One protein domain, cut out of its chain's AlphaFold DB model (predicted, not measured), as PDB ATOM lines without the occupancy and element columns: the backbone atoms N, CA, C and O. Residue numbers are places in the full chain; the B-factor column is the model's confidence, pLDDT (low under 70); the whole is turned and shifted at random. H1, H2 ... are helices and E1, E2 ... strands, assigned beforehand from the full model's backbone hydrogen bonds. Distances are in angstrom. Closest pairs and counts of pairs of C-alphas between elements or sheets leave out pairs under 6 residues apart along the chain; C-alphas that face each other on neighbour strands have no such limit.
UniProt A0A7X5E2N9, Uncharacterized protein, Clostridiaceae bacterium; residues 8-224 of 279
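This is residues 8 to 224 of the 279 residues of an uncharacterized protein of Clostridiaceae bacterium (UniProt A0A7X5E2N9). A long, twisted wall of nine antiparallel strands has one long helix, H2, crossing one of its faces over the E1 half. A small head, the three-stranded sheet E5, E8, E9 with H4 over it, sits off to one side of the wall, and a long loop, residues 38 to 66, lies by the wall's E1 end. The printed part has 217 residues, with four named helices and twelve named strands in the order H1 H2 E1 E2 H3 E3 E4 E5 H4 E6 E7 E8 E9 E10 E11 E12. The large sheet runs E1 E2 E3 E4 E6 E7 E10 E11 E12, while the small one, E5 E8 E9, is mixed; the class is mixed, helices and strands. The whole is compact, with a radius of gyration of the C-alphas of 18.5 A and spans of 57 by 45 by 28 A.

The large sheet holds E1, residues 67 to 73, E2, residues 76 to 84, E3, residues 99 to 106 and 18.9 A long, E4, residues 109 to 116, and E6, residues 155 to 160. It goes on with E7, residues 163 to 172 and 18.3 A, E10, residues 195 to 201 and 17.7 A, E11, residues 206 to 214 and 18.3 A, and E12, residues 217 to 224 and 19.4 A. C-alpha 67 is at (179.039, 133.336, 167.124) and C-alpha 224 at (162.704, 155.662, 144.931). H2, residues 21 to 37, is 24.9 A long and begins at (169.264, 158.388, 166.006). The other helices are H1, residues 8 to 14, H3, residues 93 to 98, and H4, residues 142 to 149. The small sheet has E5, residues 129 to 132, E8, residues 176 to 180, and E9, residues 187 to 189.

The large sheet has E1 and E12 as edge strands, and residues 42 to 43 pair antiparallel with residues 67 to 68 of E1. E1 and E2 form a hairpin, with N 69 and O 82 at 2.8 A. E2 bends by 121 degrees at residue 79, and across to E3 N 81 and O 103 are 2.9 A apart. E4 and E6 are antiparallel at 175 degrees, with N 114 and O 157 at 2.9 A. E7 and E10 have N 168 and O 199 at 2.9 A. E10, E11 and E12 form a meander, each strand the antiparallel neighbour of the one before; N 210 and O 222 are 2.8 A apart. H2 is on one face of this sheet, which gives two layers, a helix layer and a strand layer, at a height over the sheet of 9.1 A. It runs across the strands, at 83 degrees to E2 on the local plane, and the closest C-alphas of H2 and E2 are those of Met 31 and Val 82, 6.4 A. H3 only grazes the sheet, with residues 95 to 98. H3 and H4 touch, about perpendicular at 83 degrees, the C-alphas of Thr 94 and Ile 147 closest at 6.0 A. H4 is on the small sheet at a height of 9.2 A, over E8 and slantwise to the strands, at 57 degrees to E8 on the local plane. There E5 and E8 are parallel, N 132 and O 178 at 3.3 A, and E8 and E9 form a hairpin, N 179 and O 188 at 2.9 A. H1 and H2 are apart, and H1 and E12 are only just apart, at 8.0 A. Every O i to N i+4 pair of H1 is within hydrogen-bond range, against 11 of 13 in H2, 2 of 4 in H4 and 0 of 2 in H3, where 3 of 3 O i to N i+3 pairs are.

The C-alphas farthest apart are those of Ser 74 and Asp 135, 58.8 A. The printed part has no cut. The links H2 to E1 and E4 to E5 are long, with 29 and 12 residues. The mean pLDDT of the printed part is 74.5; 81 residues are under 70, among them residues 44 to 65, 118 to 151 and 174 to 192.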
ATOM      1  N   GLU A   8     178.599 158.641 163.856       79.12
ATOM      2  CA  GLU A   8     178.008 159.753 164.605       79.12
ATOM      3  C   GLU A   8     178.915 160.994 164.675       79.12
ATOM      4  O   GLU A   8     178.434 162.049 164.269       79.12
ATOM      5  N   PRO A   9     180.218 160.913 165.040       78.31
ATOM      6  CA  PRO A   9     181.075 162.100 165.043       78.31
ATOM      7  C   PRO A   9     181.166 162.779 163.670       78.31
ATOM      8  O   PRO A   9     181.223 164.002 163.585       78.31
ATOM      9  N   TYR A  10     181.164 161.989 162.592       78.88
ATOM     10  CA  TYR A  10     181.190 162.515 161.232       78.88
ATOM     11  C   TYR A  10     179.853 163.146 160.835       78.88
ATOM     12  O   TYR A  10     179.824 164.265 160.332       78.88
ATOM     13  N   LEU A  11     178.749 162.439 161.074       86.00
ATOM     14  CA  LEU A  11     177.408 162.901 160.726       86.00
ATOM     15  C   LEU A  11     177.074 164.214 161.437       86.00
ATOM     16  O   LEU A  11     176.537 165.123 160.805       86.00
ATOM     17  N   ASP A  12     177.445 164.334 162.712       85.19
ATOM     18  CA  ASP A  12     177.271 165.559 163.490       85.19
ATOM     19  C   ASP A  12     178.116 166.709 162.920       85.19
ATOM     20  O   ASP A  12     177.600 167.812 162.739       85.19
ATOM     21  N   ALA A  13     179.383 166.452 162.569       85.44
ATOM     22  CA  ALA A  13     180.261 167.451 161.954       85.44
ATOM     23  C   ALA A  13     179.760 167.917 160.574       85.44
ATOM     24  O   ALA A  13     179.863 169.097 160.245       85.44
ATOM     25  N   ALA A  14     179.184 167.007 159.784       87.19
ATOM     26  CA  ALA A  14     178.608 167.295 158.471       87.19
ATOM     27  C   ALA A  14     177.161 167.827 158.536       87.19
ATOM     28  O   ALA A  14     176.597 168.219 157.515       87.19
ATOM     29  N   GLY A  15     176.527 167.831 159.714       91.44
ATOM     30  CA  GLY A  15     175.127 168.228 159.883       91.44
ATOM     31  C   GLY A  15     174.119 167.290 159.201       91.44
ATOM     32  O   GLY A  15     172.985 167.698 158.923       91.44
ATOM     33  N   ILE A  16     174.505 166.041 158.922       93.06
ATOM     34  CA  ILE A  16     173.646 165.057 158.257       93.06
ATOM     35  C   ILE A  16     172.686 164.443 159.278       93.06
ATOM     36  O   ILE A  16     173.087 163.832 160.267       93.06
ATOM     37  N   LYS A  17     171.382 164.549 159.002       93.69
ATOM     38  CA  LYS A  17     170.337 163.910 159.808       93.69
ATOM     39  C   LYS A  17     169.995 162.537 159.245       93.69
ATOM     40  O   LYS A  17     169.363 162.441 158.195       93.69
ATOM     41  N   VAL A  18     170.361 161.502 159.987       94.38
ATOM     42  CA  VAL A  18     170.036 160.100 159.695       94.38
ATOM     43  C   VAL A  18     168.774 159.642 160.433       94.38
ATOM     44  O   VAL A  18     168.305 160.289 161.374       94.38
ATOM     45  N   HIS A  19     168.199 158.519 160.014       96.00
ATOM     46  CA  HIS A  19     167.089 157.875 160.706       96.00
ATOM     47  C   HIS A  19     167.514 157.226 162.033       96.00
ATOM     48  O   HIS A  19     168.681 156.901 162.234       96.00
ATOM     49  N   CYS A  20     166.537 157.016 162.925       91.88
ATOM     50  CA  CYS A  20     166.664 156.197 164.140       91.88
ATOM     51  C   CYS A  20     167.826 156.584 165.079       91.88
ATOM     52  O   CYS A  20     168.426 155.732 165.729       91.88
ATOM     53  N   THR A  21     168.136 157.883 165.197       88.31
ATOM     54  CA  THR A  21     169.264 158.388 166.006       88.31
ATOM     55  C   THR A  21     169.226 157.924 167.467       88.31
ATOM     56  O   THR A  21     170.270 157.635 168.048       88.31
ATOM     57  N   SER A  22     168.039 157.836 168.076       89.44
ATOM     58  CA  SER A  22     167.878 157.326 169.444       89.44
ATOM     59  C   SER A  22     168.241 155.847 169.555       89.44
ATOM     60  O   SER A  22     168.973 155.463 170.465       89.44
ATOM     61  N   ASP A  23     167.773 155.025 168.616       91.56
ATOM     62  CA  ASP A  23     168.041 153.587 168.616       91.56
ATOM     63  C   ASP A  23     169.522 153.299 168.345       91.56
ATOM     64  O   ASP A  23     170.110 152.436 169.002       91.56
ATOM     65  N   ARG A  24     170.156 154.092 167.467       88.19
ATOM     66  CA  ARG A  24     171.602 154.042 167.197       88.19
ATOM     67  C   ARG A  24     172.427 154.266 168.464       88.19
ATOM     68  O   ARG A  24     173.360 153.516 168.731       88.19
ATOM     69  N   LYS A  25     172.062 155.252 169.288       84.62
ATOM     70  CA  LYS A  25     172.744 155.523 170.569       84.62
ATOM     71  C   LYS A  25     172.593 154.370 171.556       84.62
ATOM     72  O   LYS A  25     173.555 153.975 172.218       84.62
ATOM     73  N   GLU A  26     171.396 153.796 171.632       90.75
ATOM     74  CA  GLU A  26     171.124 152.662 172.515       90.75
ATOM     75  C   GLU A  26     171.847 151.385 172.077       90.75
ATOM     76  O   GLU A  26     172.210 150.565 172.927       90.75
ATOM     77  N   ILE A  27     172.109 151.209 170.778       90.12
ATOM     78  CA  ILE A  27     172.747 149.998 170.264       90.12
ATOM     79  C   ILE A  27     174.149 149.800 170.844       90.12
ATOM     80  O   ILE A  27     174.452 148.711 171.325       90.12
ATOM     81  N   ILE A  28     174.965 150.858 170.923       83.75
ATOM     82  CA  ILE A  28     176.333 150.803 171.465       83.75
ATOM     83  C   ILE A  28     176.308 150.328 172.919       83.75
ATOM     84  O   ILE A  28     177.106 149.483 173.336       83.75
ATOM     85  N   LYS A  29     175.374 150.874 173.703       87.88
ATOM     86  CA  LYS A  29     175.196 150.534 175.115       87.88
ATOM     87  C   LYS A  29     174.771 149.076 175.280       87.88
ATOM     88  O   LYS A  29     175.347 148.365 176.103       87.88
ATOM     89  N   LYS A  30     173.797 148.618 174.488       91.69
ATOM     90  CA  LYS A  30     173.307 147.233 174.531       91.69
ATOM     91  C   LYS A  30     174.355 146.230 174.043       91.69
ATOM     92  O   LYS A  30     174.505 145.189 174.671       91.69
ATOM     93  N   MET A  31     175.119 146.556 173.000       88.50
ATOM     94  CA  MET A  31     176.233 145.736 172.506       88.50
ATOM     95  C   MET A  31     177.276 145.494 173.591       88.50
ATOM     96  O   MET A  31     177.604 144.346 173.873       88.50
ATOM     97  N   LYS A  32     177.762 146.569 174.232       84.56
ATOM     98  CA  LYS A  32     178.737 146.469 175.331       84.56
ATOM     99  C   LYS A  32     178.210 145.581 176.448       84.56
ATOM    100  O   LYS A  32     178.926 144.699 176.902       84.56
ATOM    101  N   LYS A  33     176.950 145.787 176.834       88.38
ATOM    102  CA  LYS A  33     176.291 144.990 177.867       88.38
ATOM    103  C   LYS A  33     176.268 143.501 177.508       88.38
ATOM    104  O   LYS A  33     176.738 142.690 178.292       88.38
ATOM    105  N   VAL A  34     175.779 143.149 176.319       89.12
ATOM    106  CA  VAL A  34     175.678 141.751 175.865       89.12
ATOM    107  C   VAL A  34     177.049 141.078 175.782       89.12
ATOM    108  O   VAL A  34     177.211 139.968 176.274       89.12
ATOM    109  N   LEU A  35     178.050 141.759 175.219       85.00
ATOM    110  CA  LEU A  35     179.401 141.205 175.082       85.00
ATOM    111  C   LEU A  35     180.134 141.058 176.431       85.00
ATOM    112  O   LEU A  35     181.037 140.238 176.537       85.00
ATOM    113  N   GLN A  36     179.763 141.838 177.455       83.25
ATOM    114  CA  GLN A  36     180.340 141.755 178.806       83.25
ATOM    115  C   GLN A  36     179.621 140.748 179.712       83.25
ATOM    116  O   GLN A  36     180.266 140.086 180.521       83.25
ATOM    117  N   GLU A  37     178.292 140.666 179.624       73.94
ATOM    118  CA  GLU A  37     177.457 139.910 180.567       73.94
ATOM    119  C   GLU A  37     177.160 138.471 180.108       73.94
ATOM    120  O   GLU A  37     176.788 137.642 180.938       73.94
ATOM    121  N   GLU A  38     177.346 138.142 178.823       63.41
ATOM    122  CA  GLU A  38     177.020 136.820 178.263       63.41
ATOM    123  C   GLU A  38     178.245 136.136 177.615       63.41
ATOM    124  O   GLU A  38     178.365 136.086 176.392       63.41
ATOM    125  N   PRO A  39     179.180 135.573 178.406       53.88
ATOM    126  CA  PRO A  39     180.458 135.068 177.889       53.88
ATOM    127  C   PRO A  39     180.354 133.759 177.084       53.88
ATOM    128  O   PRO A  39     181.299 133.393 176.382       53.88
ATOM    129  N   ALA A  40     179.235 133.032 177.165       59.84
ATOM    130  CA  ALA A  40     179.035 131.786 176.428       59.84
ATOM    131  C   ALA A  40     178.279 132.051 175.120       59.84
ATOM    132  O   ALA A  40     177.056 131.948 175.060       59.84
ATOM    133  N   ALA A  41     179.025 132.394 174.071       66.62
ATOM    134  CA  ALA A  41     178.457 132.548 172.741       66.62
ATOM    135  C   ALA A  41     177.820 131.239 172.248       66.62
ATOM    136  O   ALA A  41     178.399 130.156 172.373       66.62
ATOM    137  N   VAL A  42     176.655 131.354 171.620       73.94
ATOM    138  CA  VAL A  42     176.015 130.254 170.904       73.94
ATOM    139  C   VAL A  42     176.676 130.120 169.532       73.94
ATOM    140  O   VAL A  42     176.701 131.075 168.750       73.94
ATOM    141  N   MET A  43     177.219 128.936 169.241       72.00
ATOM    142  CA  MET A  43     177.733 128.591 167.912       72.00
ATOM    143  C   MET A  43     176.564 128.271 166.975       72.00
ATOM    144  O   MET A  43     175.650 127.534 167.357       72.00
ATOM    145  N   LEU A  44     176.606 128.821 165.762       68.38
ATOM    146  CA  LEU A  44     175.608 128.581 164.718       68.38
ATOM    147  C   LEU A  44     176.156 127.529 163.735       68.38
ATOM    148  O   LEU A  44     177.251 127.723 163.209       68.38
ATOM    149  N   GLU A  45     175.435 126.418 163.531       58.84
ATOM    150  CA  GLU A  45     175.814 125.342 162.592       58.84
ATOM    151  C   GLU A  45     175.475 125.676 161.123       58.84
ATOM    152  O   GLU A  45     174.770 126.643 160.822       58.84
ATOM    153  N   ASP A  46     176.017 124.864 160.211       47.97
ATOM    154  CA  ASP A  46     175.979 125.040 158.758       47.97
ATOM    155  C   ASP A  46     174.543 125.064 158.182       47.97
ATOM    156  O   ASP A  46     173.668 124.304 158.599       47.97
ATOM    157  N   GLY A  47     174.289 125.962 157.220       48.97
ATOM    158  CA  GLY A  47     172.937 126.317 156.735       48.97
ATOM    159  C   GLY A  47     172.658 127.828 156.641       48.97
ATOM    160  O   GLY A  47     171.615 128.243 156.123       48.97
ATOM    161  N   GLY A  48     173.615 128.652 157.090       51.56
ATOM    162  CA  GLY A  48     173.634 130.113 156.951       51.56
ATOM    163  C   GLY A  48     172.750 130.843 157.963       51.56
ATOM    164  O   GLY A  48     171.817 130.263 158.500       51.56
ATOM    165  N   LEU A  49     173.008 132.133 158.227       55.22
ATOM    166  CA  LEU A  49     172.365 132.937 159.289       55.22
ATOM    167  C   LEU A  49     170.818 132.973 159.281       55.22
ATOM    168  O   LEU A  49     170.193 133.347 160.267       55.22
ATOM    169  N   PHE A  50     170.198 132.590 158.160       58.22
ATOM    170  CA  PHE A  50     168.767 132.762 157.894       58.22
ATOM    171  C   PHE A  50     168.058 131.494 157.385       58.22
ATOM    172  O   PHE A  50     166.914 131.582 156.925       58.22
ATOM    173  N   GLY A  51     168.704 130.324 157.453       56.62
ATOM    174  CA  GLY A  51     168.110 129.046 157.051       56.62
ATOM    175  C   GLY A  51     166.813 128.704 157.803       56.62
ATOM    176  O   GLY A  51     166.555 129.187 158.905       56.62
ATOM    177  N   GLU A  52     165.955 127.874 157.207       56.25
ATOM    178  CA  GLU A  52     164.700 127.432 157.847       56.25
ATOM    179  C   GLU A  52     164.940 126.343 158.916       56.25
ATOM    180  O   GLU A  52     164.215 126.272 159.919       56.25
ATOM    181  N   ASN A  53     166.020 125.569 158.745       52.69
ATOM    182  CA  ASN A  53     166.461 124.465 159.598       52.69
ATOM    183  C   ASN A  53     167.568 124.938 160.565       52.69
ATOM    184  O   ASN A  53     168.742 124.725 160.296       52.69
ATOM    185  N   TYR A  54     167.222 125.622 161.662       53.72
ATOM    186  CA  TYR A  54     168.218 126.099 162.641       53.72
ATOM    187  C   TYR A  54     168.334 125.195 163.870       53.72
ATOM    188  O   TYR A  54     167.340 125.003 164.579       53.72
ATOM    189  N   TYR A  55     169.558 124.736 164.155       52.25
ATOM    190  CA  TYR A  55     169.951 124.044 165.383       52.25
ATOM    191  C   TYR A  55     171.131 124.785 166.021       52.25
ATOM    192  O   TYR A  55     172.118 125.096 165.359       52.25
ATOM    193  N   ALA A  56     171.011 125.102 167.307       55.84
ATOM    194  CA  ALA A  56     172.113 125.605 168.109       55.84
ATOM    195  C   ALA A  56     172.685 124.474 168.979       55.84
ATOM    196  O   ALA A  56     171.924 123.779 169.655       55.84
ATOM    197  N   VAL A  57     174.024 124.429 169.021       56.22
ATOM    198  CA  VAL A  57     174.939 123.719 169.942       56.22
ATOM    199  C   VAL A  57     175.211 122.226 169.674       56.22
ATOM    200  O   VAL A  57     174.435 121.389 170.112       56.22
ATOM    201  N   THR A  58     176.433 121.892 169.210       47.78
ATOM    202  CA  THR A  58     177.408 121.098 169.999       47.78
ATOM    203  C   THR A  58     178.880 121.466 169.721       47.78
ATOM    204  O   THR A  58     179.267 121.944 168.663       47.78
ATOM    205  N   ASN A  59     179.704 121.246 170.747       52.59
ATOM    206  CA  ASN A  59     181.112 121.607 170.931       52.59
ATOM    207  C   ASN A  59     182.118 120.810 170.063       52.59
ATOM    208  O   ASN A  59     183.112 120.314 170.595       52.59
ATOM    209  N   LYS A  60     181.861 120.591 168.765       47.31
ATOM    210  CA  LYS A  60     182.771 119.787 167.923       47.31
ATOM    211  C   LYS A  60     182.806 120.216 166.455       47.31
ATOM    212  O   LYS A  60     182.222 119.558 165.608       47.31
ATOM    213  N   SER A  61     183.571 121.263 166.164       44.25
ATOM    214  CA  SER A  61     184.309 121.435 164.903       44.25
ATOM    215  C   SER A  61     185.121 122.728 164.997       44.25
ATOM    216  O   SER A  61     184.575 123.776 165.331       44.25
ATOM    217  N   TYR A  62     186.428 122.656 164.738       48.91
ATOM    218  CA  TYR A  62     187.317 123.824 164.667       48.91
ATOM    219  C   TYR A  62     187.147 124.621 163.362       48.91
ATOM    220  O   TYR A  62     187.797 125.648 163.179       48.91
ATOM    221  N   GLU A  63     186.258 124.179 162.469       47.53
ATOM    222  CA  GLU A  63     186.060 124.779 161.158       47.53
ATOM    223  C   GLU A  63     184.638 125.358 161.046       47.53
ATOM    224  O   GLU A  63     183.675 124.628 160.824       47.53
ATOM    225  N   GLN A  64     184.585 126.701 161.162       55.16
ATOM    226  CA  GLN A  64     183.540 127.668 160.741       55.16
ATOM    227  C   GLN A  64     182.445 128.072 161.760       55.16
ATOM    228  O   GLN A  64     182.020 127.275 162.584       55.16
ATOM    229  N   GLN A  65     181.904 129.306 161.805       67.62
ATOM    230  CA  GLN A  65     182.241 130.604 161.169       67.62
ATOM    231  C   GLN A  65     181.604 131.806 161.917       67.62
ATOM    232  O   GLN A  65     182.117 132.915 161.795       67.62
ATOM    233  N   TYR A  66     180.524 131.613 162.697       76.75
ATOM    234  CA  TYR A  66     179.812 132.692 163.399       76.75
ATOM    235  C   TYR A  66     179.447 132.355 164.855       76.75
ATOM    236  O   TYR A  66     179.183 131.204 165.203       76.75
ATOM    237  N   ARG A  67     179.394 133.388 165.700       82.00
ATOM    238  CA  ARG A  67     179.039 133.336 167.124       82.00
ATOM    239  C   ARG A  67     177.974 134.368 167.454       82.00
ATOM    240  O   ARG A  67     178.112 135.531 167.073       82.00
ATOM    241  N   TYR A  68     176.949 133.946 168.187       85.75
ATOM    242  CA  TYR A  68     175.889 134.817 168.684       85.75
ATOM    243  C   TYR A  68     175.994 135.006 170.199       85.75
ATOM    244  O   TYR A  68     176.075 134.039 170.954       85.75
ATOM    245  N   TYR A  69     175.953 136.262 170.623       88.44
ATOM    246  CA  TYR A  69     175.898 136.697 172.011       88.44
ATOM    247  C   TYR A  69     174.521 137.315 172.237       88.44
ATOM    248  O   TYR A  69     174.153 138.262 171.537       88.44
ATOM    249  N   GLY A  70     173.739 136.788 173.168       89.38
ATOM    250  CA  GLY A  70     172.374 137.232 173.413       89.38
ATOM    251  C   GLY A  70     171.440 136.083 173.774       89.38
ATOM    252  O   GLY A  70     171.762 134.894 173.681       89.38
ATOM    253  N   LYS A  71     170.203 136.450 174.108       87.38
ATOM    254  CA  LYS A  71     169.160 135.482 174.449       87.38
ATOM    255  C   LYS A  71     168.719 134.674 173.237       87.38
ATOM    256  O   LYS A  71     168.655 135.173 172.109       87.38
ATOM    257  N   THR A  72     168.348 133.428 173.511       84.81
ATOM    258  CA  THR A  72     167.745 132.529 172.531       84.81
ATOM    259  C   THR A  72     166.382 132.034 172.993       84.81
ATOM    260  O   THR A  72     166.175 131.789 174.183       84.81
ATOM    261  N   LYS A  73     165.484 131.788 172.040       85.19
ATOM    262  CA  LYS A  73     164.194 131.128 172.249       85.19
ATOM    263  C   LYS A  73     164.035 130.009 171.230       85.19
ATOM    264  O   LYS A  73     164.269 130.218 170.044       85.19
ATOM    265  N   SER A  74     163.661 128.814 171.689       82.31
ATOM    266  CA  SER A  74     163.563 127.620 170.833       82.31
ATOM    267  C   SER A  74     164.834 127.383 170.000       82.31
ATOM    268  O   SER A  74     164.749 127.105 168.806       82.31
ATOM    269  N   ASN A  75     166.005 127.539 170.631       75.38
ATOM    270  CA  ASN A  75     167.332 127.401 170.015       75.38
ATOM    271  C   ASN A  75     167.613 128.381 168.861       75.38
ATOM    272  O   ASN A  75     168.370 128.066 167.947       75.38
ATOM    273  N   ARG A  76     167.006 129.575 168.891       79.94
ATOM    274  CA  ARG A  76     167.215 130.631 167.891       79.94
ATOM    275  C   ARG A  76     167.466 131.985 168.555       79.94
ATOM    276  O   ARG A  76     166.839 132.234 169.586       79.94
ATOM    277  N   PRO A  77     168.311 132.864 167.979       87.38
ATOM    278  CA  PRO A  77     168.394 134.269 168.378       87.38
ATOM    279  C   PRO A  77     167.006 134.915 168.478       87.38
ATOM    280  O   PRO A  77     166.219 134.859 167.527       87.38
ATOM    281  N   ASP A  78     166.687 135.481 169.639       89.25
ATOM    282  CA  ASP A  78     165.380 136.077 169.924       89.25
ATOM    283  C   ASP A  78     165.549 137.192 170.965       89.25
ATOM    284  O   ASP A  78     165.958 136.952 172.105       89.25
ATOM    285  N   GLY A  79     165.278 138.427 170.551       92.62
ATOM    286  CA  GLY A  79     165.633 139.639 171.282       92.62
ATOM    287  C   GLY A  79     166.927 140.280 170.782       92.62
ATOM    288  O   GLY A  79     167.408 139.998 169.688       92.62
ATOM    289  N   PHE A  80     167.470 141.208 171.568       94.69
ATOM    290  CA  PHE A  80     168.696 141.913 171.207       94.69
ATOM    291  C   PHE A  80     169.927 141.015 171.375       94.69
ATOM    292  O   PHE A  80     170.087 140.392 172.426       94.69
ATOM    293  N   GLY A  81     170.826 141.029 170.392       92.56
ATOM    294  CA  GLY A  81     172.102 140.329 170.475       92.56
ATOM    295  C   GLY A  81     173.155 140.854 169.503       92.56
ATOM    296  O   GLY A  81     172.908 141.769 168.711       92.56
ATOM    297  N   VAL A  82     174.348 140.270 169.591       90.62
ATOM    298  CA  VAL A  82     175.505 140.570 168.747       90.62
ATOM    299  C   VAL A  82     175.939 139.302 168.034       90.62
ATOM    300  O   VAL A  82     176.158 138.261 168.649       90.62
ATOM    301  N   LEU A  83     176.075 139.400 166.722       87.44
ATOM    302  CA  LEU A  83     176.591 138.361 165.859       87.44
ATOM    303  C   LEU A  83     178.011 138.707 165.433       87.44
ATOM    304  O   LEU A  83     178.290 139.847 165.066       87.44
ATOM    305  N   THR A  84     178.884 137.710 165.418       84.00
ATOM    306  CA  THR A  84     180.312 137.880 165.138       84.00
ATOM    307  C   THR A  84     180.859 136.714 164.310       84.00
ATOM    308  O   THR A  84     180.240 135.653 164.283       84.00
ATOM    309  N   ARG A  85     182.013 136.885 163.657       79.06
ATOM    310  CA  ARG A  85     182.790 135.844 162.968       79.06
ATOM    311  C   ARG A  85     183.932 135.335 163.847       79.06
ATOM    312  O   ARG A  85     185.088 135.659 163.621       79.06
ATOM    313  N   GLY A  86     183.618 134.553 164.875       77.19
ATOM    314  CA  GLY A  86     184.610 134.089 165.852       77.19
ATOM    315  C   GLY A  86     184.465 134.784 167.200       77.19
ATOM    316  O   GLY A  86     183.471 135.452 167.451       77.19
ATOM    317  N   ALA A  87     185.399 134.536 168.118       78.38
ATOM    318  CA  ALA A  87     185.313 135.087 169.467       78.38
ATOM    319  C   ALA A  87     185.748 136.557 169.482       78.38
ATOM    320  O   ALA A  87     186.782 136.891 168.916       78.38
ATOM    321  N   VAL A  88     184.982 137.404 170.170       77.69
ATOM    322  CA  VAL A  88     185.343 138.806 170.410       77.69
ATOM    323  C   VAL A  88     185.877 138.966 171.830       77.69
ATOM    324  O   VAL A  88     185.212 138.567 172.786       77.69
ATOM    325  N   ASP A  89     187.049 139.583 171.958       77.12
ATOM    326  CA  ASP A  89     187.646 140.041 173.211       77.12
ATOM    327  C   ASP A  89     187.626 141.576 173.232       77.12
ATOM    328  O   ASP A  89     188.285 142.244 172.445       77.12
ATOM    329  N   LEU A  90     186.865 142.168 174.154       76.19
ATOM    330  CA  LEU A  90     186.732 143.628 174.252       76.19
ATOM    331  C   LEU A  90     188.021 144.337 174.708       76.19
ATOM    332  O   LEU A  90     188.080 145.571 174.650       76.19
ATOM    333  N   SER A  91     189.007 143.593 175.216       75.69
ATOM    334  CA  SER A  91     190.343 144.100 175.529       75.69
ATOM    335  C   SER A  91     191.267 144.108 174.309       75.69
ATOM    336  O   SER A  91     192.159 144.955 174.240       75.69
ATOM    337  N   ASP A  92     190.995 143.252 173.320       74.88
ATOM    338  CA  ASP A  92     191.709 143.182 172.052       74.88
ATOM    339  C   ASP A  92     190.881 143.817 170.926       74.88
ATOM    340  O   ASP A  92     189.980 143.217 170.330       74.88
ATOM    341  N   MET A  93     191.237 145.061 170.604       67.62
ATOM    342  CA  MET A  93     190.580 145.857 169.567       67.62
ATOM    343  C   MET A  93     190.582 145.181 168.189       67.62
ATOM    344  O   MET A  93     189.686 145.461 167.392       67.62
ATOM    345  N   THR A  94     191.530 144.280 167.907       68.12
ATOM    346  CA  THR A  94     191.602 143.581 166.615       68.12
ATOM    347  C   THR A  94     190.413 142.646 166.408       68.12
ATOM    348  O   THR A  94     189.929 142.504 165.288       68.12
ATOM    349  N   THR A  95     189.860 142.084 167.484       73.19
ATOM    350  CA  THR A  95     188.726 141.155 167.415       73.19
ATOM    351  C   THR A  95     187.380 141.853 167.200       73.19
ATOM    352  O   THR A  95     186.395 141.203 166.856       73.19
ATOM    353  N   LEU A  96     187.309 143.184 167.335       72.31
ATOM    354  CA  LEU A  96     186.084 143.949 167.053       72.31
ATOM    355  C   LEU A  96     185.720 143.951 165.572       72.31
ATOM    356  O   LEU A  96     184.539 144.048 165.242       72.31
ATOM    357  N   SER A  97     186.724 143.778 164.710       71.44
ATOM    358  CA  SER A  97     186.552 143.537 163.275       71.44
ATOM    359  C   SER A  97     185.658 142.334 162.982       71.44
ATOM    360  O   SER A  97     185.096 142.231 161.902       71.44
ATOM    361  N   LEU A  98     185.497 141.414 163.937       77.75
ATOM    362  CA  LEU A  98     184.690 140.216 163.761       77.75
ATOM    363  C   LEU A  98     183.199 140.488 163.961       77.75
ATOM    364  O   LEU A  98     182.401 139.599 163.681       77.75
ATOM    365  N   ILE A  99     182.786 141.659 164.458       82.44
ATOM    366  CA  ILE A  99     181.367 141.978 164.650       82.44
ATOM    367  C   ILE A  99     180.687 142.094 163.287       82.44
ATOM    368  O   ILE A  99     181.137 142.815 162.413       82.44
ATOM    369  N   VAL A 100     179.570 141.389 163.119       83.56
ATOM    370  CA  VAL A 100     178.822 141.323 161.857       83.56
ATOM    371  C   VAL A 100     177.548 142.134 161.930       83.56
ATOM    372  O   VAL A 100     177.220 142.891 161.018       83.56
ATOM    373  N   TYR A 101     176.814 141.955 163.020       89.06
ATOM    374  CA  TYR A 101     175.543 142.612 163.246       89.06
ATOM    375  C   TYR A 101     175.318 142.771 164.739       89.06
ATOM    376  O   TYR A 101     175.630 141.879 165.527       89.06
ATOM    377  N   ALA A 102     174.718 143.882 165.119       92.56
ATOM    378  CA  ALA A 102     174.142 144.057 166.434       92.56
ATOM    379  C   ALA A 102     172.736 144.598 166.273       92.56
ATOM    380  O   ALA A 102     172.511 145.508 165.483       92.56
ATOM    381  N   GLY A 103     171.784 144.061 167.019       95.38
ATOM    382  CA  GLY A 103     170.402 144.476 166.859       95.38
ATOM    383  C   GLY A 103     169.428 143.448 167.375       95.38
ATOM    384  O   GLY A 103     169.795 142.486 168.051       95.38
ATOM    385  N   ASN A 104     168.165 143.684 167.059       95.75
ATOM    386  CA  ASN A 104     167.093 142.786 167.435       95.75
ATOM    387  C   ASN A 104     166.985 141.607 166.458       95.75
ATOM    388  O   ASN A 104     167.204 141.741 165.249       95.75
ATOM    389  N   PHE A 105     166.640 140.457 167.030       92.50
ATOM    390  CA  PHE A 105     166.365 139.212 166.342       92.50
ATOM    391  C   PHE A 105     164.978 138.690 166.711       92.50
ATOM    392  O   PHE A 105     164.524 138.831 167.847       92.50
ATOM    393  N   SER A 106     164.344 138.003 165.767       91.12
ATOM    394  CA  SER A 106     163.120 137.234 165.984       91.12
ATOM    395  C   SER A 106     163.224 135.933 165.209       91.12
ATOM    396  O   SER A 106     163.514 135.936 164.009       91.12
ATOM    397  N   LYS A 107     163.030 134.796 165.888       86.81
ATOM    398  CA  LYS A 107     163.130 133.456 165.275       86.81
ATOM    399  C   LYS A 107     164.437 133.241 164.487       86.81
ATOM    400  O   LYS A 107     164.432 132.531 163.481       86.81
ATOM    401  N   GLY A 108     165.540 133.828 164.952       83.19
ATOM    402  CA  GLY A 108     166.868 133.717 164.346       83.19
ATOM    403  C   GLY A 108     167.169 134.703 163.220       83.19
ATOM    404  O   GLY A 108     168.269 134.676 162.687       83.19
ATOM    405  N   ARG A 109     166.235 135.585 162.858       86.88
ATOM    406  CA  ARG A 109     166.406 136.555 161.767       86.88
ATOM    407  C   ARG A 109     166.490 137.971 162.310       86.88
ATOM    408  O   ARG A 109     165.918 138.238 163.362       86.88
ATOM    409  N   TYR A 110     167.162 138.867 161.588       91.38
ATOM    410  CA  TYR A 110     167.141 140.297 161.911       91.38
ATOM    411  C   TYR A 110     165.699 140.802 161.862       91.38
ATOM    412  O   TYR A 110     165.006 140.593 160.862       91.38
ATOM    413  N   ASP A 111     165.239 141.417 162.945       94.38
ATOM    414  CA  ASP A 111     163.850 141.847 163.081       94.38
ATOM    415  C   ASP A 111     163.750 142.988 164.097       94.38
ATOM    416  O   ASP A 111     164.113 142.824 165.260       94.38
ATOM    417  N   GLY A 112     163.285 144.156 163.658       96.38
ATOM    418  CA  GLY A 112     163.387 145.417 164.389       96.38
ATOM    419  C   GLY A 112     164.685 146.168 164.082       96.38
ATOM    420  O   GLY A 112     165.355 145.898 163.093       96.38
ATOM    421  N   TYR A 113     165.036 147.153 164.909       96.88
ATOM    422  CA  TYR A 113     166.219 147.976 164.650       96.88
ATOM    423  C   TYR A 113     167.540 147.212 164.861       96.88
ATOM    424  O   TYR A 113     167.684 146.473 165.846       96.88
ATOM    425  N   GLY A 114     168.511 147.438 163.974       95.31
ATOM    426  CA  GLY A 114     169.861 146.883 164.059       95.31
ATOM    427  C   GLY A 114     170.867 147.549 163.121       95.31
ATOM    428  O   GLY A 114     170.487 148.273 162.204       95.31
ATOM    429  N   ALA A 115     172.151 147.283 163.358       93.06
ATOM    430  CA  ALA A 115     173.289 147.789 162.601       93.06
ATOM    431  C   ALA A 115     174.163 146.630 162.102       93.06
ATOM    432  O   ALA A 115     174.501 145.725 162.869       93.06
ATOM    433  N   ARG A 116     174.551 146.680 160.826       88.50
ATOM    434  CA  ARG A 116     175.415 145.705 160.153       88.50
ATOM    435  C   ARG A 116     176.786 146.322 159.884       88.50
ATOM    436  O   ARG A 116     176.882 147.472 159.458       88.50
ATOM    437  N   PHE A 117     177.839 145.542 160.094       81.31
ATOM    438  CA  PHE A 117     179.236 145.992 160.043       81.31
ATOM    439  C   PHE A 117     180.009 145.494 158.806       81.31
ATOM    440  O   PHE A 117     181.092 145.983 158.510       81.31
ATOM    441  N   PHE A 118     179.416 144.586 158.021       68.62
ATOM    442  CA  PHE A 118     179.942 144.147 156.719       68.62
ATOM    443  C   PHE A 118     178.947 144.444 155.599       68.62
ATOM    444  O   PHE A 118     177.761 144.134 155.732       68.62
ATOM    445  N   GLY A 119     179.419 145.028 154.496       53.12
ATOM    446  CA  GLY A 119     178.586 145.324 153.331       53.12
ATOM    447  C   GLY A 119     178.081 144.062 152.624       53.12
ATOM    448  O   GLY A 119     178.745 143.028 152.627       53.12
ATOM    449  N   LYS A 120     176.900 144.167 152.005       46.56
ATOM    450  CA  LYS A 120     176.201 143.112 151.242       46.56
ATOM    451  C   LYS A 120     177.038 142.542 150.088       46.56
ATOM    452  O   LYS A 120     176.887 141.370 149.767       46.56
ATOM    453  N   ASP A 121     177.946 143.359 149.549       40.03
ATOM    454  CA  ASP A 121     178.748 143.080 148.354       40.03
ATOM    455  C   ASP A 121     180.188 143.611 148.459       40.03
ATOM    456  O   ASP A 121     180.848 143.797 147.444       40.03
ATOM    457  N   VAL A 122     180.693 143.883 149.668       39.03
ATOM    458  CA  VAL A 122     182.113 144.229 149.838       39.03
ATOM    459  C   VAL A 122     182.850 142.899 149.958       39.03
ATOM    460  O   VAL A 122     182.673 142.214 150.973       39.03
ATOM    461  N   PRO A 123     183.640 142.470 148.948       32.25
ATOM    462  CA  PRO A 123     184.554 141.358 149.142       32.25
ATOM    463  C   PRO A 123     185.370 141.700 150.375       32.25
ATOM    464  O   PRO A 123     185.722 142.862 150.570       32.25
ATOM    465  N   THR A 124     185.688 140.716 151.202       38.94
ATOM    466  CA  THR A 124     186.495 140.879 152.416       38.94
ATOM    467  C   THR A 124     187.901 141.479 152.185       38.94
ATOM    468  O   THR A 124     188.722 141.387 153.076       38.94
ATOM    469  N   GLY A 125     188.189 142.111 151.040       36.53
ATOM    470  CA  GLY A 125     189.432 142.818 150.753       36.53
ATOM    471  C   GLY A 125     189.408 143.774 149.548       36.53
ATOM    472  O   GLY A 125     190.407 143.825 148.837       36.53
ATOM    473  N   SER A 126     188.330 144.519 149.254       36.66
ATOM    474  CA  SER A 126     188.405 145.508 148.154       36.66
ATOM    475  C   SER A 126     187.488 146.732 148.277       36.66
ATOM    476  O   SER A 126     186.652 146.980 147.413       36.66
ATOM    477  N   SER A 127     187.685 147.560 149.298       42.66
ATOM    478  CA  SER A 127     187.903 148.979 148.991       42.66
ATOM    479  C   SER A 127     189.369 149.083 148.573       42.66
ATOM    480  O   SER A 127     190.222 148.452 149.199       42.66
ATOM    481  N   ALA A 128     189.671 149.751 147.458       40.53
ATOM    482  CA  ALA A 128     191.049 149.881 146.997       40.53
ATOM    483  C   ALA A 128     191.858 150.577 148.098       40.53
ATOM    484  O   ALA A 128     191.711 151.771 148.340       40.53
ATOM    485  N   LEU A 129     192.648 149.800 148.829       45.94
ATOM    486  CA  LEU A 129     193.544 150.341 149.823       45.94
ATOM    487  C   LEU A 129     194.783 150.826 149.090       45.94
ATOM    488  O   LEU A 129     195.702 150.052 148.814       45.94
ATOM    489  N   THR A 130     194.818 152.113 148.786       46.03
ATOM    490  CA  THR A 130     196.037 152.726 148.281       46.03
ATOM    491  C   THR A 130     196.888 153.134 149.481       46.03
ATOM    492  O   THR A 130     196.613 154.138 150.139       46.03
ATOM    493  N   THR A 131     197.910 152.333 149.796       48.84
ATOM    494  CA  THR A 131     198.952 152.730 150.755       48.84
ATOM    495  C   THR A 131     200.000 153.538 150.003       48.84
ATOM    496  O   THR A 131     200.634 153.025 149.079       48.84
ATOM    497  N   ILE A 132     200.163 154.808 150.373       48.81
ATOM    498  CA  ILE A 132     201.178 155.693 149.792       48.81
ATOM    499  C   ILE A 132     202.278 155.870 150.834       48.81
ATOM    500  O   ILE A 132     202.055 156.459 151.894       48.81
ATOM    501  N   THR A 133     203.464 155.340 150.542       49.91
ATOM    502  CA  THR A 133     204.660 155.584 151.360       49.91
ATOM    503  C   THR A 133     205.202 156.996 151.098       49.91
ATOM    504  O   THR A 133     204.914 157.606 150.066       49.91
ATOM    505  N   GLN A 134     205.999 157.548 152.021       43.47
ATOM    506  CA  GLN A 134     206.538 158.918 151.910       43.47
ATOM    507  C   GLN A 134     207.370 159.179 150.641       43.47
ATOM    508  O   GLN A 134     207.505 160.334 150.241       43.47
ATOM    509  N   ASP A 135     207.921 158.143 150.000       46.34
ATOM    510  CA  ASP A 135     208.679 158.274 148.750       46.34
ATOM    511  C   ASP A 135     207.803 158.151 147.484       46.34
ATOM    512  O   ASP A 135     208.320 158.155 146.365       46.34
ATOM    513  N   GLY A 136     206.477 158.075 147.656       46.00
ATOM    514  CA  GLY A 136     205.494 157.972 146.581       46.00
ATOM    515  C   GLY A 136     205.332 156.562 146.010       46.00
ATOM    516  O   GLY A 136     204.626 156.400 145.012       46.00
ATOM    517  N   LYS A 137     205.963 155.536 146.600       48.62
ATOM    518  CA  LYS A 137     205.793 154.147 146.161       48.62
ATOM    519  C   LYS A 137     204.567 153.504 146.806       48.62
ATOM    520  O   LYS A 137     204.300 153.682 147.995       48.62
ATOM    521  N   MET A 138     203.844 152.728 146.004       49.69
ATOM    522  CA  MET A 138     202.774 151.847 146.471       49.69
ATOM    523  C   MET A 138     203.407 150.596 147.085       49.69
ATOM    524  O   MET A 138     204.126 149.884 146.383       49.69
ATOM    525  N   ASP A 139     203.139 150.326 148.363       50.31
ATOM    526  CA  ASP A 139     203.521 149.067 149.013       50.31
ATOM    527  C   ASP A 139     202.285 148.361 149.580       50.31
ATOM    528  O   ASP A 139     201.349 148.982 150.085       50.31
ATOM    529  N   SER A 140     202.250 147.044 149.447       46.56
ATOM    530  CA  SER A 140     201.093 146.211 149.752       46.56
ATOM    531  C   SER A 140     201.076 145.785 151.223       46.56
ATOM    532  O   SER A 140     201.357 144.630 151.541       46.56
ATOM    533  N   ALA A 141     200.727 146.689 152.138       47.53
ATOM    534  CA  ALA A 141     200.503 146.353 153.549       47.53
ATOM    535  C   ALA A 141     199.023 145.993 153.814       47.53
ATOM    536  O   ALA A 141     198.303 146.699 154.516       47.53
ATOM    537  N   TYR A 142     198.560 144.877 153.240       45.00
ATOM    538  CA  TYR A 142     197.159 144.418 153.287       45.00
ATOM    539  C   TYR A 142     196.581 144.206 154.708       45.00
ATOM    540  O   TYR A 142     195.383 144.371 154.907       45.00
ATOM    541  N   ALA A 143     197.403 143.873 155.712       41.72
ATOM    542  CA  ALA A 143     196.914 143.347 156.996       41.72
ATOM    543  C   ALA A 143     196.410 144.398 158.011       41.72
ATOM    544  O   ALA A 143     195.584 144.078 158.860       41.72
ATOM    545  N   LEU A 144     196.893 145.645 157.965       46.25
ATOM    546  CA  LEU A 144     196.521 146.659 158.968       46.25
ATOM    547  C   LEU A 144     195.255 147.429 158.582       46.25
ATOM    548  O   LEU A 144     194.484 147.823 159.452       46.25
ATOM    549  N   ALA A 145     194.978 147.580 157.290       46.16
ATOM    550  CA  ALA A 145     193.766 148.238 156.813       46.16
ATOM    551  C   ALA A 145     192.484 147.433 157.033       46.16
ATOM    552  O   ALA A 145     191.438 148.028 157.289       46.16
ATOM    553  N   GLU A 146     192.559 146.099 156.980       46.44
ATOM    554  CA  GLU A 146     191.440 145.221 157.345       46.44
ATOM    555  C   GLU A 146     190.991 145.490 158.791       46.44
ATOM    556  O   GLU A 146     189.799 145.610 159.064       46.44
ATOM    557  N   ILE A 147     191.931 145.719 159.714       48.94
ATOM    558  CA  ILE A 147     191.622 146.018 161.122       48.94
ATOM    559  C   ILE A 147     190.887 147.359 161.266       48.94
ATOM    560  O   ILE A 147     189.959 147.460 162.071       48.94
ATOM    561  N   TYR A 148     191.256 148.375 160.480       50.62
ATOM    562  CA  TYR A 148     190.575 149.672 160.516       50.62
ATOM    563  C   TYR A 148     189.195 149.614 159.851       50.62
ATOM    564  O   TYR A 148     188.247 150.163 160.405       50.62
ATOM    565  N   LEU A 149     189.049 148.922 158.716       51.34
ATOM    566  CA  LEU A 149     187.828 148.934 157.896       51.34
ATOM    567  C   LEU A 149     186.738 147.951 158.320       51.34
ATOM    568  O   LEU A 149     185.562 148.186 158.047       51.34
ATOM    569  N   CYS A 150     187.082 146.881 159.028       52.12
ATOM    570  CA  CYS A 150     186.104 145.879 159.444       52.12
ATOM    571  C   CYS A 150     185.271 146.278 160.681       52.12
ATOM    572  O   CYS A 150     184.447 145.491 161.135       52.12
ATOM    573  N   ALA A 151     185.452 147.485 161.234       60.53
ATOM    574  CA  ALA A 151     184.748 147.950 162.438       60.53
ATOM    575  C   ALA A 151     183.679 149.040 162.187       60.53
ATOM    576  O   ALA A 151     183.144 149.608 163.148       60.53
ATOM    577  N   TYR A 152     183.354 149.354 160.926       75.06
ATOM    578  CA  TYR A 152     182.388 150.405 160.579       75.06
ATOM    579  C   TYR A 152     180.979 149.865 160.360       75.06
ATOM    580  O   TYR A 152     180.779 148.810 159.773       75.06
ATOM    581  N   VAL A 153     179.973 150.640 160.768       83.12
ATOM    582  CA  VAL A 153     178.579 150.360 160.400       83.12
ATOM    583  C   VAL A 153     178.400 150.641 158.906       83.12
ATOM    584  O   VAL A 153     178.454 151.797 158.506       83.12
ATOM    585  N   CYS A 154     178.169 149.621 158.085       84.44
ATOM    586  CA  CYS A 154     177.862 149.798 156.659       84.44
ATOM    587  C   CYS A 154     176.387 150.141 156.424       84.44
ATOM    588  O   CYS A 154     176.042 150.800 155.454       84.44
ATOM    589  N   GLU A 155     175.505 149.731 157.330       89.62
ATOM    590  CA  GLU A 155     174.103 150.123 157.318       89.62
ATOM    591  C   GLU A 155     173.492 149.925 158.698       89.62
ATOM    592  O   GLU A 155     173.889 149.044 159.464       89.62
ATOM    593  N   ASP A 156     172.501 150.741 159.017       94.19
ATOM    594  CA  ASP A 156     171.625 150.510 160.149       94.19
ATOM    595  C   ASP A 156     170.194 150.911 159.812       94.19
ATOM    596  O   ASP A 156     169.924 151.596 158.830       94.19
ATOM    597  N   GLY A 157     169.251 150.443 160.614       96.06
ATOM    598  CA  GLY A 157     167.850 150.710 160.354       96.06
ATOM    599  C   GLY A 157     166.955 149.589 160.820       96.06
ATOM    600  O   GLY A 157     167.317 148.778 161.673       96.06
ATOM    601  N   GLU A 158     165.753 149.596 160.275       97.38
ATOM    602  CA  GLU A 158     164.696 148.657 160.595       97.38
ATOM    603  C   GLU A 158     164.792 147.399 159.714       97.38
ATOM    604  O   GLU A 158     164.980 147.445 158.497       97.38
ATOM    605  N   TRP A 159     164.650 146.244 160.351       95.62
ATOM    606  CA  TRP A 159     164.707 144.938 159.715       95.62
ATOM    607  C   TRP A 159     163.390 144.205 159.901       95.62
ATOM    608  O   TRP A 159     162.715 144.352 160.920       95.62
ATOM    609  N   SER A 160     163.030 143.372 158.933       95.50
ATOM    610  CA  SER A 160     161.948 142.412 159.094       95.50
ATOM    611  C   SER A 160     162.266 141.146 158.323       95.50
ATOM    612  O   SER A 160     162.595 141.201 157.135       95.50
ATOM    613  N   ASP A 161     162.171 140.005 159.005       91.38
ATOM    614  CA  ASP A 161     162.435 138.689 158.415       91.38
ATOM    615  C   ASP A 161     163.812 138.603 157.716       91.38
ATOM    616  O   ASP A 161     163.960 138.052 156.624       91.38
ATOM    617  N   GLY A 162     164.840 139.195 158.336       89.06
ATOM    618  CA  GLY A 162     166.214 139.186 157.825       89.06
ATOM    619  C   GLY A 162     166.473 140.140 156.656       89.06
ATOM    620  O   GLY A 162     167.539 140.072 156.050       89.06
ATOM    621  N   LYS A 163     165.521 141.015 156.311       91.94
ATOM    622  CA  LYS A 163     165.641 141.960 155.193       91.94
ATOM    623  C   LYS A 163     165.438 143.395 155.652       91.94
ATOM    624  O   LYS A 163     164.624 143.646 156.538       91.94
ATOM    625  N   GLU A 164     166.120 144.324 154.987       94.06
ATOM    626  CA  GLU A 164     165.931 145.763 155.190       94.06
ATOM    627  C   GLU A 164     164.438 146.113 154.994       94.06
ATOM    628  O   GLU A 164     163.800 145.717 154.001       94.06
ATOM    629  N   HIS A 165     163.844 146.801 155.967       96.25
ATOM    630  CA  HIS A 165     162.417 147.100 155.981       96.25
ATOM    631  C   HIS A 165     162.103 148.328 156.829       96.25
ATOM    632  O   HIS A 165     162.254 148.279 158.035       96.25
ATOM    633  N   GLY A 166     161.515 149.363 156.236       96.81
ATOM    634  CA  GLY A 166     161.236 150.617 156.925       96.81
ATOM    635  C   GLY A 166     162.396 151.586 156.755       96.81
ATOM    636  O   GLY A 166     162.944 151.671 155.660       96.81
ATOM    637  N   LYS A 167     162.735 152.352 157.788       97.75
ATOM    638  CA  LYS A 167     163.792 153.375 157.723       97.75
ATOM    639  C   LYS A 167     165.182 152.747 157.732       97.75
ATOM    640  O   LYS A 167     165.493 151.981 158.640       97.75
ATOM    641  N   MET A 168     166.025 153.145 156.782       96.75
ATOM    642  CA  MET A 168     167.399 152.663 156.634       96.75
ATOM    643  C   MET A 168     168.380 153.823 156.479       96.75
ATOM    644  O   MET A 168     168.064 154.837 155.854       96.75
ATOM    645  N   ASN A 169     169.591 153.642 156.990       95.31
ATOM    646  CA  ASN A 169     170.755 154.426 156.617       95.31
ATOM    647  C   ASN A 169     171.825 153.482 156.068       95.31
ATOM    648  O   ASN A 169     172.123 152.462 156.687       95.31
ATOM    649  N   ILE A 170     172.410 153.830 154.928       92.06
ATOM    650  CA  ILE A 170     173.487 153.080 154.280       92.06
ATOM    651  C   ILE A 170     174.715 153.984 154.245       92.06
ATOM    652  O   ILE A 170     174.619 155.175 153.956       92.06
ATOM    653  N   PHE A 171     175.864 153.411 154.565       87.69
ATOM    654  CA  PHE A 171     177.148 154.084 154.651       87.69
ATOM    655  C   PHE A 171     178.108 153.386 153.694       87.69
ATOM    656  O   PHE A 171     178.458 152.221 153.892       87.69
ATOM    657  N   VAL A 172     178.517 154.096 152.649       80.50
ATOM    658  CA  VAL A 172     179.389 153.569 151.596       80.50
ATOM    659  C   VAL A 172     180.754 154.227 151.716       80.50
ATOM    660  O   VAL A 172     180.852 155.448 151.748       80.50
ATOM    661  N   LEU A 173     181.802 153.413 151.811       74.06
ATOM    662  CA  LEU A 173     183.190 153.866 151.798       74.06
ATOM    663  C   LEU A 173     183.773 153.540 150.422       74.06
ATOM    664  O   LEU A 173     184.007 152.370 150.127       74.06
ATOM    665  N   ASP A 174     183.964 154.562 149.587       58.53
ATOM    666  CA  ASP A 174     184.363 154.385 148.185       58.53
ATOM    667  C   ASP A 174     185.877 154.107 148.035       58.53
ATOM    668  O   ASP A 174     186.270 153.199 147.303       58.53
ATOM    669  N   GLU A 175     186.741 154.808 148.783       57.84
ATOM    670  CA  GLU A 175     188.187 154.541 148.849       57.84
ATOM    671  C   GLU A 175     188.761 154.987 150.202       57.84
ATOM    672  O   GLU A 175     188.370 156.019 150.750       57.84
ATOM    673  N   VAL A 176     189.692 154.207 150.754       56.53
ATOM    674  CA  VAL A 176     190.379 154.515 152.016       56.53
ATOM    675  C   VAL A 176     191.861 154.639 151.723       56.53
ATOM    676  O   VAL A 176     192.524 153.655 151.403       56.53
ATOM    677  N   GLN A 177     192.379 155.861 151.823       53.91
ATOM    678  CA  GLN A 177     193.805 156.129 151.668       53.91
ATOM    679  C   GLN A 177     194.475 156.127 153.039       53.91
ATOM    680  O   GLN A 177     194.085 156.874 153.944       53.91
ATOM    681  N   ILE A 178     195.494 155.282 153.187       56.00
ATOM    682  CA  ILE A 178     196.334 155.232 154.382       56.00
ATOM    683  C   ILE A 178     197.710 155.791 154.019       56.00
ATOM    684  O   ILE A 178     198.384 155.291 153.118       56.00
ATOM    685  N   LEU A 179     198.120 156.836 154.736       52.66
ATOM    686  CA  LEU A 179     199.452 157.426 154.663       52.66
ATOM    687  C   LEU A 179     200.328 156.802 155.759       52.66
ATOM    688  O   LEU A 179     199.977 156.859 156.938       52.66
ATOM    689  N   ASP A 180     201.462 156.207 155.391       55.50
ATOM    690  CA  ASP A 180     202.464 155.725 156.355       55.50
ATOM    691  C   ASP A 180     203.294 156.912 156.876       55.50
ATOM    692  O   ASP A 180     204.009 157.573 156.116       55.50
ATOM    693  N   ALA A 181     203.196 157.205 158.174       48.78
ATOM    694  CA  ALA A 181     203.966 158.243 158.848       48.78
ATOM    695  C   ALA A 181     205.022 157.648 159.798       48.78
ATOM    696  O   ALA A 181     205.059 157.986 160.974       48.78
ATOM    697  N   ASN A 182     205.957 156.855 159.271       49.22
ATOM    698  CA  ASN A 182     207.167 156.370 159.961       49.22
ATOM    699  C   ASN A 182     206.956 155.177 160.911       49.22
ATOM    700  O   ASN A 182     207.400 155.212 162.061       49.22
ATOM    701  N   GLY A 183     206.376 154.085 160.411       45.97
ATOM    702  CA  GLY A 183     206.493 152.770 161.047       45.97
ATOM    703  C   GLY A 183     205.173 152.175 161.545       45.97
ATOM    704  O   GLY A 183     204.116 152.786 161.392       45.97
ATOM    705  N   PRO A 184     205.222 150.970 162.150       45.94
ATOM    706  CA  PRO A 184     204.046 150.131 162.409       45.94
ATOM    707  C   PRO A 184     202.986 150.774 163.321       45.94
ATOM    708  O   PRO A 184     201.837 150.346 163.308       45.94
ATOM    709  N   ASP A 185     203.354 151.822 164.061       45.53
ATOM    710  CA  ASP A 185     202.484 152.516 165.013       45.53
ATOM    711  C   ASP A 185     201.977 153.880 164.503       45.53
ATOM    712  O   ASP A 185     201.323 154.613 165.251       45.53
ATOM    713  N   HIS A 186     202.305 154.281 163.268       46.69
ATOM    714  CA  HIS A 186     202.078 155.645 162.771       46.69
ATOM    715  C   HIS A 186     201.390 155.688 161.396       46.69
ATOM    716  O   HIS A 186     201.786 156.432 160.503       46.69
ATOM    717  N   TYR A 187     200.309 154.933 161.225       50.09
ATOM    718  CA  TYR A 187     199.436 155.079 160.059       50.09
ATOM    719  C   TYR A 187     198.485 156.265 160.241       50.09
ATOM    720  O   TYR A 187     197.717 156.326 161.202       50.09
ATOM    721  N   TRP A 188     198.507 157.201 159.296       46.56
ATOM    722  CA  TRP A 188     197.493 158.239 159.149       46.56
ATOM    723  C   TRP A 188     196.495 157.765 158.096       46.56
ATOM    724  O   TRP A 188     196.640 158.029 156.904       46.56
ATOM    725  N   GLY A 189     195.465 157.042 158.531       51.31
ATOM    726  CA  GLY A 189     194.247 156.937 157.735       51.31
ATOM    727  C   GLY A 189     193.609 158.320 157.687       51.31
ATOM    728  O   GLY A 189     193.236 158.856 158.735       51.31
ATOM    729  N   GLY A 190     193.513 158.926 156.500       46.00
ATOM    730  CA  GLY A 190     192.679 160.115 156.338       46.00
ATOM    731  C   GLY A 190     191.248 159.788 156.788       46.00
ATOM    732  O   GLY A 190     190.850 158.622 156.724       46.00
ATOM    733  N   PRO A 191     190.457 160.752 157.286       50.16
ATOM    734  CA  PRO A 191     189.069 160.475 157.621       50.16
ATOM    735  C   PRO A 191     188.346 159.987 156.361       50.16
ATOM    736  O   PRO A 191     188.119 160.742 155.422       50.16
ATOM    737  N   CYS A 192     188.026 158.696 156.337       60.94
ATOM    738  CA  CYS A 192     187.265 158.082 155.261       60.94
ATOM    739  C   CYS A 192     185.806 158.355 155.585       60.94
ATOM    740  O   CYS A 192     185.185 157.665 156.396       60.94
ATOM    741  N   TYR A 193     185.310 159.462 155.059       71.19
ATOM    742  CA  TYR A 193     183.939 159.868 155.258       71.19
ATOM    743  C   TYR A 193     183.032 158.980 154.413       71.19
ATOM    744  O   TYR A 193     183.226 158.914 153.200       71.19
ATOM    745  N   PRO A 194     182.059 158.272 155.007       78.81
ATOM    746  CA  PRO A 194     181.142 157.504 154.198       78.81
ATOM    747  C   PRO A 194     180.247 158.448 153.405       78.81
ATOM    748  O   PRO A 194     179.683 159.404 153.948       78.81
ATOM    749  N   SER A 195     180.025 158.102 152.147       87.06
ATOM    750  CA  SER A 195     178.813 158.506 151.456       87.06
ATOM    751  C   SER A 195     177.610 157.974 152.250       87.06
ATOM    752  O   SER A 195     177.605 156.824 152.696       87.06
ATOM    753  N   VAL A 196     176.597 158.810 152.476       92.75
ATOM    754  CA  VAL A 196     175.451 158.489 153.344       92.75
ATOM    755  C   VAL A 196     174.182 158.453 152.517       92.75
ATOM    756  O   VAL A 196     173.806 159.455 151.915       92.75
ATOM    757  N   VAL A 197     173.481 157.327 152.529       95.31
ATOM    758  CA  VAL A 197     172.130 157.201 151.980       95.31
ATOM    759  C   VAL A 197     171.155 157.120 153.147       95.31
ATOM    760  O   VAL A 197     171.267 156.239 153.991       95.31
ATOM    761  N   VAL A 198     170.191 158.031 153.207       97.62
ATOM    762  CA  VAL A 198     169.079 158.009 154.165       97.62
ATOM    763  C   VAL A 198     167.824 157.670 153.375       97.62
ATOM    764  O   VAL A 198     167.376 158.488 152.574       97.62
ATOM    765  N   THR A 199     167.284 156.466 153.549       97.50
ATOM    766  CA  THR A 199     166.261 155.902 152.652       97.50
ATOM    767  C   THR A 199     165.229 155.064 153.408       97.50
ATOM    768  O   THR A 199     165.294 154.902 154.630       97.50
ATOM    769  N   HIS A 200     164.246 154.529 152.683       97.38
ATOM    770  CA  HIS A 200     163.399 153.453 153.190       97.38
ATOM    771  C   HIS A 200     163.582 152.192 152.351       97.38
ATOM    772  O   HIS A 200     163.856 152.252 151.158       97.38
ATOM    773  N   ALA A 201     163.369 151.033 152.960       96.69
ATOM    774  CA  ALA A 201     163.401 149.750 152.279       96.69
ATOM    775  C   ALA A 201     162.098 148.980 152.487       96.69
ATOM    776  O   ALA A 201     161.385 149.141 153.477       96.69
ATOM    777  N   LYS A 202     161.768 148.095 151.551       97.00
ATOM    778  CA  LYS A 202     160.694 147.118 151.719       97.00
ATOM    779  C   LYS A 202     161.143 145.784 151.158       97.00
ATOM    780  O   LYS A 202     161.270 145.630 149.948       97.00
ATOM    781  N   LYS A 203     161.306 144.800 152.047       94.94
ATOM    782  CA  LYS A 203     161.770 143.445 151.699       94.94
ATOM    783  C   LYS A 203     163.148 143.467 151.014       94.94
ATOM    784  O   LYS A 203     163.366 142.709 150.071       94.94
ATOM    785  N   GLY A 204     164.059 144.305 151.509       92.44
ATOM    786  CA  GLY A 204     165.438 144.399 151.023       92.44
ATOM    787  C   GLY A 204     165.617 145.225 149.749       92.44
ATOM    788  O   GLY A 204     166.574 145.001 149.013       92.44
ATOM    789  N   VAL A 205     164.647 146.088 149.426       94.19
ATOM    790  CA  VAL A 205     164.667 146.931 148.225       94.19
ATOM    791  C   VAL A 205     164.303 148.360 148.597       94.19
ATOM    792  O   VAL A 205     163.249 148.588 149.195       94.19
ATOM    793  N   GLU A 206     165.149 149.309 148.205       93.44
ATOM    794  CA  GLU A 206     164.946 150.741 148.428       93.44
ATOM    795  C   GLU A 206     163.656 151.254 147.770       93.44
ATOM    796  O   GLU A 206     163.281 150.882 146.646       93.44
ATOM    797  N   THR A 207     162.948 152.110 148.500       96.69
ATOM    798  CA  THR A 207     161.649 152.668 148.127       96.69
ATOM    799  C   THR A 207     161.356 153.943 148.921       96.69
ATOM    800  O   THR A 207     161.881 154.139 150.006       96.69
ATOM    801  N   GLY A 208     160.426 154.773 148.448       96.31
ATOM    802  CA  GLY A 208     160.020 155.978 149.177       96.31
ATOM    803  C   GLY A 208     161.052 157.095 149.044       96.31
ATOM    804  O   GLY A 208     161.716 157.180 148.023       96.31
ATOM    805  N   ASN A 209     161.157 157.976 150.036       97.50
ATOM    806  CA  ASN A 209     162.082 159.108 149.957       97.50
ATOM    807  C   ASN A 209     163.508 158.686 150.310       97.50
ATOM    808  O   ASN A 209     163.715 157.990 151.307       97.50
ATOM    809  N   GLU A 210     164.458 159.199 149.539       98.12
ATOM    810  CA  GLU A 210     165.890 159.005 149.684       98.12
ATOM    811  C   GLU A 210     166.628 160.342 149.661       98.12
ATOM    812  O   GLU A 210     166.339 161.221 148.845       98.12
ATOM    813  N   LYS A 211     167.624 160.465 150.536       98.44
ATOM    814  CA  LYS A 211     168.653 161.499 150.465       98.44
ATOM    815  C   LYS A 211     170.016 160.846 150.375       98.44
ATOM    816  O   LYS A 211     170.332 159.996 151.201       98.44
ATOM    817  N   TYR A 212     170.817 161.282 149.417       96.75
ATOM    818  CA  TYR A 212     172.161 160.773 149.204       96.75
ATOM    819  C   TYR A 212     173.185 161.890 149.358       96.75
ATOM    820  O   TYR A 212     173.063 162.948 148.731       96.75
ATOM    821  N   TYR A 213     174.181 161.637 150.198       94.94
ATOM    822  CA  TYR A 213     175.238 162.566 150.551       94.94
ATOM    823  C   TYR A 213     176.605 161.991 150.184       94.94
ATOM    824  O   TYR A 213     176.865 160.827 150.475       94.94
ATOM    825  N   ILE A 214     177.477 162.826 149.621       90.06
ATOM    826  CA  ILE A 214     178.897 162.528 149.376       90.06
ATOM    827  C   ILE A 214     179.703 163.647 150.034       90.06
ATOM    828  O   ILE A 214     179.378 164.821 149.848       90.06
ATOM    829  N   ASP A 215     180.695 163.305 150.859       85.06
ATOM    830  CA  ASP A 215     181.518 164.270 151.608       85.06
ATOM    831  C   ASP A 215     180.699 165.328 152.374       85.06
ATOM    832  O   ASP A 215     181.026 166.514 152.418       85.06
ATOM    833  N   GLY A 216     179.575 164.911 152.963       89.38
ATOM    834  CA  GLY A 216     178.672 165.790 153.711       89.38
ATOM    835  C   GLY A 216     177.746 166.649 152.844       89.38
ATOM    836  O   GLY A 216     176.854 167.318 153.369       89.38
ATOM    837  N   LYS A 217     177.903 166.623 151.520       93.31
ATOM    838  CA  LYS A 217     177.104 167.407 150.574       93.31
ATOM    839  C   LYS A 217     175.933 166.587 150.063       93.31
ATOM    840  O   LYS A 217     176.104 165.443 149.663       93.31
ATOM    841  N   LEU A 218     174.742 167.180 150.040       97.12
ATOM    842  CA  LEU A 218     173.557 166.551 149.458       97.12
ATOM    843  C   LEU A 218     173.701 166.504 147.932       97.12
ATOM    844  O   LEU A 218     173.698 167.553 147.298       97.12
ATOM    845  N   ILE A 219     173.788 165.304 147.356       97.56
ATOM    846  CA  ILE A 219     173.915 165.083 145.907       97.56
ATOM    847  C   ILE A 219     172.574 164.689 145.283       97.56
ATOM    848  O   ILE A 219     172.330 164.960 144.107       97.56
ATOM    849  N   PHE A 220     171.664 164.093 146.059       98.25
ATOM    850  CA  PHE A 220     170.317 163.754 145.594       98.25
ATOM    851  C   PHE A 220     169.287 163.779 146.730       98.25
ATOM    852  O   PHE A 220     169.561 163.294 147.821       98.25
ATOM    853  N   ASP A 221     168.098 164.312 146.447       98.62
ATOM    854  CA  ASP A 221     166.899 164.236 147.295       98.62
ATOM    855  C   ASP A 221     165.705 163.859 146.407       98.62
ATOM    856  O   ASP A 221     165.362 164.607 145.483       98.62
ATOM    857  N   GLY A 222     165.096 162.691 146.617       98.31
ATOM    858  CA  GLY A 222     163.990 162.256 145.772       98.31
ATOM    859  C   GLY A 222     163.367 160.913 146.112       98.31
ATOM    860  O   GLY A 222     163.710 160.254 147.084       98.31
ATOM    861  N   GLU A 223     162.409 160.519 145.283       98.50
ATOM    862  CA  GLU A 223     161.627 159.303 145.435       98.50
ATOM    863  C   GLU A 223     162.273 158.111 144.711       98.50
ATOM    864  O   GLU A 223     162.764 158.213 143.580       98.50
ATOM    865  N   MET A 224     162.200 156.955 145.360       97.88
ATOM    866  CA  MET A 224     162.704 155.662 144.931       97.88
ATOM    867  C   MET A 224     161.553 154.662 144.812       97.88
ATOM    868  O   MET A 224     160.620 154.625 145.620       97.88
TER     869      MET A 224